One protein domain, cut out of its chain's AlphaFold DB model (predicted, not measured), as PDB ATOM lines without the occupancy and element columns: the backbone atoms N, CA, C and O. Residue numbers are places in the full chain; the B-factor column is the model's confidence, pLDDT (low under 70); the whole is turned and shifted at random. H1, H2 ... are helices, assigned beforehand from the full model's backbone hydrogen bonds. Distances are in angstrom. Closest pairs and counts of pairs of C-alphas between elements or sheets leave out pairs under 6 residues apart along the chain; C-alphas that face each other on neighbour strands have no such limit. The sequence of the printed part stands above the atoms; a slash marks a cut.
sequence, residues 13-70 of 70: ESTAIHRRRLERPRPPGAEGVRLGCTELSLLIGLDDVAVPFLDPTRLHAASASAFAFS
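What this domain is: This is residues 13 to 70 of the 70 residues of an uncharacterized protein of Parvularculaceae bacterium (UniProt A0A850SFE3). A small body of loops, with H1 along one side and the short H2 near H1, has a straight helical arm on the other side: residues 59 to 70, most of them in H3, stick out of it. A loop, residues 25 to 30, also sticks out of the body. The printed part has 58 residues with three named helices, in the order H1, H2, H3, and no named strand. The class is all helix, although the named helices hold 27 of the 58 residues, under half. The whole is loose, with a radius of gyration of the C-alphas of 13.4 A, and spans 40 by 29 by 18 A.

Where its parts are: The longest helix, H3, holds residues 56 to 68 and measures 17.9 A from first to last C-alpha; it begins with C-alpha 56 at (220.381, 244.613, -37.020) and ends with C-alpha 68 at (212.327, 260.273, -33.812). H1 holds residues 13 to 22 and measures 14.6 A, beginning with C-alpha 13 at (241.590, 234.197, -32.950). H2 is a short helix of four residues, 40 to 43.

How they stand to each other: H3 touches no helix. It is apart from H1. It is also apart from H2, but only just: their closest C-alphas are 8.4 A apart. H1 and H2 are close but not clearly touching, with 2 pairs of C-alphas within 8 A; their closest C-alphas, those of Thr 15 and Leu 43, are 5.8 A apart, and their centres are 10.7 A apart. Residues 33 to 34 pair with residues 53 to 54 in parallel, as strands do, in stretches too short to be named. In H1 and H3 every O i to N i+4 pair is within hydrogen-bond range; H2 is too short for such a pair, and its one O i to N i+3 pair is within range.

The domain as a whole: The C-alphas of Glu 13 and Ser 70, the first and last printed residues, are the two farthest apart, at 43.0 A. Residues 25 to 30 stand free, and so do residues 59 to 70, of which 59 to 68 belong to H3. Without these stretches the body has 40 residues, spans 24 by 22 by 16 A and has a radius of gyration of 9.3 A. The printed part has no cut, and Ser 70 is the chain's last residue. Both links are long: 17 residues, 23 to 39, join H1 to H2, and 12 residues, 44 to 55, join H2 to H3. The mean pLDDT of the printed part is 90.8, and one residue, Leu 46, is under 70.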
ATOM      1  N   GLU A  13     242.191 235.526 -33.044       92.75
ATOM      2  CA  GLU A  13     241.590 234.197 -32.950       92.75
ATOM      3  C   GLU A  13     240.056 234.265 -32.980       92.75
ATOM      4  O   GLU A  13     239.427 233.533 -33.749       92.75
ATOM      5  N   SER A  14     239.440 235.169 -32.206       90.88
ATOM      6  CA  SER A  14     237.983 235.309 -32.207       90.88
ATOM      7  C   SER A  14     237.476 235.799 -33.565       90.88
ATOM      8  O   SER A  14     236.504 235.230 -34.075       90.88
ATOM      9  N   THR A  15     238.164 236.755 -34.199       89.56
ATOM     10  CA  THR A  15     237.851 237.203 -35.566       89.56
ATOM     11  C   THR A  15     237.911 236.036 -36.551       89.56
ATOM     12  O   THR A  15     236.963 235.809 -37.306       89.56
ATOM     13  N   ALA A  16     238.987 235.243 -36.521       90.50
ATOM     14  CA  ALA A  16     239.157 234.108 -37.424       90.50
ATOM     15  C   ALA A  16     238.061 233.041 -37.245       90.50
ATOM     16  O   ALA A  16     237.555 232.507 -38.235       90.50
ATOM     17  N   ILE A  17     237.660 232.750 -36.003       92.44
ATOM     18  CA  ILE A  17     236.583 231.791 -35.709       92.44
ATOM     19  C   ILE A  17     235.253 232.266 -36.294       92.44
ATOM     20  O   ILE A  17     234.542 231.469 -36.912       92.44
ATOM     21  N   HIS A  18     234.899 233.538 -36.112       91.88
ATOM     22  CA  HIS A  18     233.619 234.042 -36.603       91.88
ATOM     23  C   HIS A  18     233.608 234.198 -38.128       91.88
ATOM     24  O   HIS A  18     232.612 233.824 -38.750       91.88
ATOM     25  N   ARG A  19     234.726 234.601 -38.748       89.88
ATOM     26  CA  ARG A  19     234.881 234.601 -40.214       89.88
ATOM     27  C   ARG A  19     234.629 233.211 -40.803       89.88
ATOM     28  O   ARG A  19     233.763 233.046 -41.657       89.88
ATOM     29  N   ARG A  20     235.276 232.179 -40.248       90.94
ATOM     30  CA  ARG A  20     235.061 230.782 -40.674       90.94
ATOM     31  C   ARG A  20     233.617 230.315 -40.504       90.94
ATOM     32  O   ARG A  20     233.189 229.421 -41.224       90.94
ATOM     33  N   ARG A  21     232.867 230.847 -39.530       91.50
ATOM     34  CA  ARG A  21     231.442 230.516 -39.355       91.50
ATOM     35  C   ARG A  21     230.576 231.153 -40.436       91.50
ATOM     36  O   ARG A  21     229.646 230.495 -40.891       91.50
ATOM     37  N   LEU A  22     230.889 232.379 -40.850       89.38
ATOM     38  CA  LEU A  22     230.181 233.079 -41.926       89.38
ATOM     39  C   LEU A  22     230.388 232.417 -43.293       89.38
ATOM     40  O   LEU A  22     229.478 232.414 -44.116       89.38
ATOM     41  N   GLU A  23     231.544 231.791 -43.503       87.94
ATOM     42  CA  GLU A  23     231.879 231.052 -44.728       87.94
ATOM     43  C   GLU A  23     231.250 229.649 -44.807       87.94
ATOM     44  O   GLU A  23     231.386 228.965 -45.822       87.94
ATOM     45  N   ARG A  24     230.561 229.182 -43.756       90.50
ATOM     46  CA  ARG A  24     229.945 227.848 -43.773       90.50
ATOM     47  C   ARG A  24     228.825 227.761 -44.818       90.50
ATOM     48  O   ARG A  24     228.102 228.741 -45.021       90.50
ATOM     49  N   PRO A  25     228.623 226.576 -45.427       90.00
ATOM     50  CA  PRO A  25     227.476 226.328 -46.286       90.00
ATOM     51  C   PRO A  25     226.176 226.657 -45.557       90.00
ATOM     52  O   PRO A  25     225.982 226.285 -44.396       90.00
ATOM     53  N   ARG A  26     225.293 227.368 -46.249       90.12
ATOM     54  CA  ARG A  26     223.992 227.769 -45.724       90.12
ATOM     55  C   ARG A  26     222.913 226.801 -46.210       90.12
ATOM     56  O   ARG A  26     223.100 226.166 -47.251       90.12
ATOM     57  N   PRO A  27     221.791 226.675 -45.481       93.19
ATOM     58  CA  PRO A  27     220.658 225.909 -45.976       93.19
ATOM     59  C   PRO A  27     220.140 226.497 -47.303       93.19
ATOM     60  O   PRO A  27     220.298 227.701 -47.542       93.19
ATOM     61  N   PRO A  28     219.515 225.676 -48.166       94.56
ATOM     62  CA  PRO A  28     218.893 226.157 -49.395       94.56
ATOM     63  C   PRO A  28     217.925 227.314 -49.121       94.56
ATOM     64  O   PRO A  28     217.153 227.267 -48.166       94.56
ATOM     65  N   GLY A  29     217.981 228.355 -49.955       92.88
ATOM     66  CA  GLY A  29     217.148 229.556 -49.816       92.88
ATOM     67  C   GLY A  29     217.688 230.626 -48.862       92.88
ATOM     68  O   GLY A  29     217.092 231.690 -48.758       92.88
ATOM     69  N   ALA A  30     218.815 230.400 -48.181       92.75
ATOM     70  CA  ALA A  30     219.435 231.436 -47.357       92.75
ATOM     71  C   ALA A  30     220.184 232.482 -48.205       92.75
ATOM     72  O   ALA A  30     221.237 232.199 -48.782       92.75
ATOM     73  N   GLU A  31     219.672 233.711 -48.204       91.62
ATOM     74  CA  GLU A  31     220.204 234.843 -48.979       91.62
ATOM     75  C   GLU A  31     221.377 235.568 -48.294       91.62
ATOM     76  O   GLU A  31     222.148 236.273 -48.939       91.62
ATOM     77  N   GLY A  32     221.561 235.365 -46.988       89.81
ATOM     78  CA  GLY A  32     222.624 236.003 -46.215       89.81
ATOM     79  C   GLY A  32     222.634 235.565 -44.755       89.81
ATOM     80  O   GLY A  32     221.977 234.590 -44.378       89.81
ATOM     81  N   VAL A  33     223.386 236.284 -43.922       92.00
ATOM     82  CA  VAL A  33     223.498 236.029 -42.476       92.00
ATOM     83  C   VAL A  33     223.000 237.234 -41.680       92.00
ATOM     84  O   VAL A  33     223.316 238.366 -42.009       92.00
ATOM     85  N   ARG A  34     222.255 237.028 -40.592       92.62
ATOM     86  CA  ARG A  34     221.966 238.093 -39.617       92.62
ATOM     87  C   ARG A  34     222.954 237.994 -38.458       92.62
ATOM     88  O   ARG A  34     223.084 236.921 -37.871       92.62
ATOM     89  N   LEU A  35     223.607 239.097 -38.098       92.62
ATOM     90  CA  LEU A  35     224.412 239.150 -36.879       92.62
ATOM     91  C   LEU A  35     223.485 239.101 -35.659       92.62
ATOM     92  O   LEU A  35     222.604 239.941 -35.501       92.62
ATOM     93  N   GLY A  36     223.643 238.070 -34.828       92.12
ATOM     94  CA  GLY A  36     222.742 237.812 -33.698       92.12
ATOM     95  C   GLY A  36     223.031 238.631 -32.438       92.12
ATOM     96  O   GLY A  36     222.188 238.682 -31.551       92.12
ATOM     97  N   CYS A  37     224.201 239.263 -32.356       92.25
ATOM     98  CA  CYS A  37     224.653 240.036 -31.200       92.25
ATOM     99  C   CYS A  37     225.229 241.370 -31.677       92.25
ATOM    100  O   CYS A  37     225.803 241.436 -32.767       92.25
ATOM    101  N   THR A  38     225.095 242.411 -30.858       92.81
ATOM    102  CA  THR A  38     225.537 243.774 -31.191       92.81
ATOM    103  C   THR A  38     227.063 243.888 -31.254       92.81
ATOM    104  O   THR A  38     227.592 244.751 -31.944       92.81
ATOM    105  N   GLU A  39     227.787 242.991 -30.585       92.50
ATOM    106  CA  GLU A  39     229.249 242.963 -30.540       92.50
ATOM    107  C   GLU A  39     229.875 242.349 -31.796       92.50
ATOM    108  O   GLU A  39     231.045 242.591 -32.088       92.50
ATOM    109  N   LEU A  40     229.125 241.552 -32.567       91.62
ATOM    110  CA  LEU A  40     229.676 240.873 -33.745       91.62
ATOM    111  C   LEU A  40     230.055 241.852 -34.859       91.62
ATOM    112  O   LEU A  40     231.017 241.592 -35.579       91.62
ATOM    113  N   SER A  41     229.358 242.984 -34.967       89.12
ATOM    114  CA  SER A  41     229.703 244.043 -35.923       89.12
ATOM    115  C   SER A  41     230.950 244.838 -35.519       89.12
ATOM    116  O   SER A  41     231.513 245.544 -36.352       89.12
ATOM    117  N   LEU A  42     231.432 244.689 -34.278       89.25
ATOM    118  CA  LEU A  42     232.741 245.199 -33.848       89.25
ATOM    119  C   LEU A  42     233.885 244.265 -34.263       89.25
ATOM    120  O   LEU A  42     235.037 244.688 -34.317       89.25
ATOM    121  N   LEU A  43     233.573 242.991 -34.515       89.31
ATOM    122  CA  LEU A  43     234.547 241.944 -34.813       89.31
ATOM    123  C   LEU A  43     234.718 241.695 -36.316       89.31
ATOM    124  O   LEU A  43     235.791 241.266 -36.738       89.31
ATOM    125  N   ILE A  44     233.648 241.885 -37.095       84.81
ATOM    126  CA  ILE A  44     233.570 241.541 -38.516       84.81
ATOM    127  C   ILE A  44     232.931 242.705 -39.276       84.81
ATOM    128  O   ILE A  44     231.759 243.029 -39.060       84.81
ATOM    129  N   GLY A  45     233.695 243.308 -40.181       77.94
ATOM    130  CA  GLY A  45     233.221 244.301 -41.136       77.94
ATOM    131  C   GLY A  45     232.639 243.673 -42.404       77.94
ATOM    132  O   GLY A  45     232.817 242.489 -42.683       77.94
ATOM    133  N   LEU A  46     231.935 244.485 -43.198       67.25
ATOM    134  CA  LEU A  46     231.381 244.052 -44.490       67.25
ATOM    135  C   LEU A  46     232.479 243.651 -45.485       67.25
ATOM    136  O   LEU A  46     232.264 242.754 -46.290       67.25
ATOM    137  N   ASP A  47     233.663 244.252 -45.377       76.25
ATOM    138  CA  ASP A  47     234.811 243.951 -46.237       76.25
ATOM    139  C   ASP A  47     235.581 242.686 -45.801       76.25
ATOM    140  O   ASP A  47     236.456 242.209 -46.524       76.25
ATOM    141  N   ASP A  48     235.267 242.114 -44.630       75.06
ATOM    142  CA  ASP A  48     235.973 240.948 -44.077       75.06
ATOM    143  C   ASP A  48     235.483 239.601 -44.629       75.06
ATOM    144  O   ASP A  48     236.143 238.577 -44.412       75.06
ATOM    145  N   VAL A  49     234.311 239.568 -45.279       81.38
ATOM    146  CA  VAL A  49     233.654 238.340 -45.752       81.38
ATOM    147  C   VAL A  49     232.916 238.551 -47.071       81.38
ATOM    148  O   VAL A  49     232.244 239.549 -47.279       81.38
ATOM    149  N   ALA A  50     232.954 237.545 -47.948       82.81
ATOM    150  CA  ALA A  50     232.224 237.572 -49.220       82.81
ATOM    151  C   ALA A  50     230.706 237.340 -49.070       82.81
ATOM    152  O   ALA A  50     229.949 237.497 -50.026       82.81
ATOM    153  N   VAL A  51     230.253 236.899 -47.894       86.81
ATOM    154  CA  VAL A  51     228.848 236.565 -47.651       86.81
ATOM    155  C   VAL A  51     228.092 237.817 -47.210       86.81
ATOM    156  O   VAL A  51     228.480 238.412 -46.205       86.81
ATOM    157  N   PRO A  52     226.982 238.180 -47.881       88.12
ATOM    158  CA  PRO A  52     226.134 239.274 -47.431       88.12
ATOM    159  C   PRO A  52     225.628 239.025 -46.012       88.12
ATOM    160  O   PRO A  52     225.097 237.948 -45.706       88.12
ATOM    161  N   PHE A  53     225.754 240.028 -45.146       89.75
ATOM    162  CA  PHE A  53     225.177 239.972 -43.814       89.75
ATOM    163  C   PHE A  53     224.429 241.249 -43.438       89.75
ATOM    164  O   PHE A  53     224.685 242.334 -43.954       89.75
ATOM    165  N   LEU A  54     223.488 241.094 -42.512       91.88
ATOM    166  CA  LEU A  54     222.700 242.162 -41.920       91.88
ATOM    167  C   LEU A  54     223.185 242.419 -40.496       91.88
ATOM    168  O   LEU A  54     223.189 241.505 -39.665       91.88
ATOM    169  N   ASP A  55     223.529 243.671 -40.214       93.31
ATOM    170  CA  ASP A  55     223.741 244.188 -38.865       93.31
ATOM    171  C   ASP A  55     222.422 244.809 -38.359       93.31
ATOM    172  O   ASP A  55     222.079 245.937 -38.740       93.31
ATOM    173  N   PRO A  56     221.642 244.091 -37.527       93.94
ATOM    174  CA  PRO A  56     220.381 244.613 -37.020       93.94
ATOM    175  C   PRO A  56     220.583 245.802 -36.082       93.94
ATOM    176  O   PRO A  56     219.668 246.607 -35.967       93.94
ATOM    177  N   THR A  57     221.745 245.960 -35.444       94.12
ATOM    178  CA  THR A  57     222.029 247.115 -34.583       94.12
ATOM    179  C   THR A  57     222.061 248.392 -35.407       94.12
ATOM    180  O   THR A  57     221.387 249.360 -35.057       94.12
ATOM    181  N   ARG A  58     222.771 248.381 -36.542       93.94
ATOM    182  CA  ARG A  58     222.796 249.521 -37.472       93.94
ATOM    183  C   ARG A  58     221.415 249.836 -38.032       93.94
ATOM    184  O   ARG A  58     221.014 250.997 -38.027       93.94
ATOM    185  N   LEU A  59     220.687 248.815 -38.488       95.19
ATOM    186  CA  LEU A  59     219.337 248.999 -39.028       95.19
ATOM    187  C   LEU A  59     218.385 249.558 -37.969       95.19
ATOM    188  O   LEU A  59     217.673 250.520 -38.234       95.19
ATOM    189  N   HIS A  60     218.414 249.003 -36.759       96.62
ATOM    190  CA  HIS A  60     217.555 249.443 -35.669       96.62
ATOM    191  C   HIS A  60     217.868 250.879 -35.238       96.62
ATOM    192  O   HIS A  60     216.946 251.669 -35.061       96.62
ATOM    193  N   ALA A  61     219.149 251.246 -35.137       96.56
ATOM    194  CA  ALA A  61     219.554 252.616 -34.831       96.56
ATOM    195  C   ALA A  61     219.087 253.606 -35.912       96.56
ATOM    196  O   ALA A  61     218.546 254.664 -35.587       96.56
ATOM    197  N   ALA A  62     219.229 253.246 -37.193       97.31
ATOM    198  CA  ALA A  62     218.741 254.060 -38.304       97.31
ATOM    199  C   ALA A  62     217.211 254.224 -38.268       97.31
ATOM    200  O   ALA A  62     216.712 255.342 -38.392       97.31
ATOM    201  N   SER A  63     216.463 253.141 -38.035       98.06
ATOM    202  CA  SER A  63     215.002 253.193 -37.898       98.06
ATOM    203  C   SER A  63     214.556 254.026 -36.698       98.06
ATOM    204  O   SER A  63     213.627 254.818 -36.829       98.06
ATOM    205  N   ALA A  64     215.222 253.889 -35.547       98.25
ATOM    206  CA  ALA A  64     214.918 254.673 -34.354       98.25
ATOM    207  C   ALA A  64     215.148 256.172 -34.594       98.25
ATOM    208  O   ALA A  64     214.312 256.990 -34.218       98.25
ATOM    209  N   SER A  65     216.242 256.532 -35.273       98.25
ATOM    210  CA  SER A  65     216.495 257.920 -35.657       98.25
ATOM    211  C   SER A  65     215.435 258.443 -36.625       98.25
ATOM    212  O   SER A  65     214.945 259.546 -36.423       98.25
ATOM    213  N   ALA A  66     215.065 257.678 -37.657       98.31
ATOM    214  CA  ALA A  66     214.036 258.094 -38.611       98.31
ATOM    215  C   ALA A  66     212.674 258.303 -37.931       98.31
ATOM    216  O   ALA A  66     212.003 259.288 -38.209       98.31
ATOM    217  N   PHE A  67     212.305 257.416 -37.003       98.38
ATOM    218  CA  PHE A  67     211.080 257.532 -36.210       98.38
ATOM    219  C   PHE A  67     211.082 258.760 -35.288       98.38
ATOM    220  O   PHE A  67     210.055 259.400 -35.111       98.38
ATOM    221  N   ALA A  68     212.228 259.113 -34.698       98.31
ATOM    222  CA  ALA A  68     212.327 260.273 -33.812       98.31
ATOM    223  C   ALA A  68     212.176 261.622 -34.543       98.31
ATOM    224  O   ALA A  68     211.876 262.627 -33.901       98.31
ATOM    225  N   PHE A  69     212.403 261.647 -35.860       96.50
ATOM    226  CA  PHE A  69     212.362 262.854 -36.691       96.50
ATOM    227  C   PHE A  69     211.254 262.830 -37.763       96.50
ATOM    228  O   PHE A  69     211.281 263.665 -38.668       96.50
ATOM    229  N   SER A  70     210.306 261.889 -37.679       86.38
ATOM    230  CA  SER A  70     209.087 261.847 -38.504       86.38
ATOM    231  C   SER A  70     207.935 262.576 -37.829       86.38
ATOM    232  O   SER A  70     207.239 263.344 -38.526       86.38
TER     233      SER A  70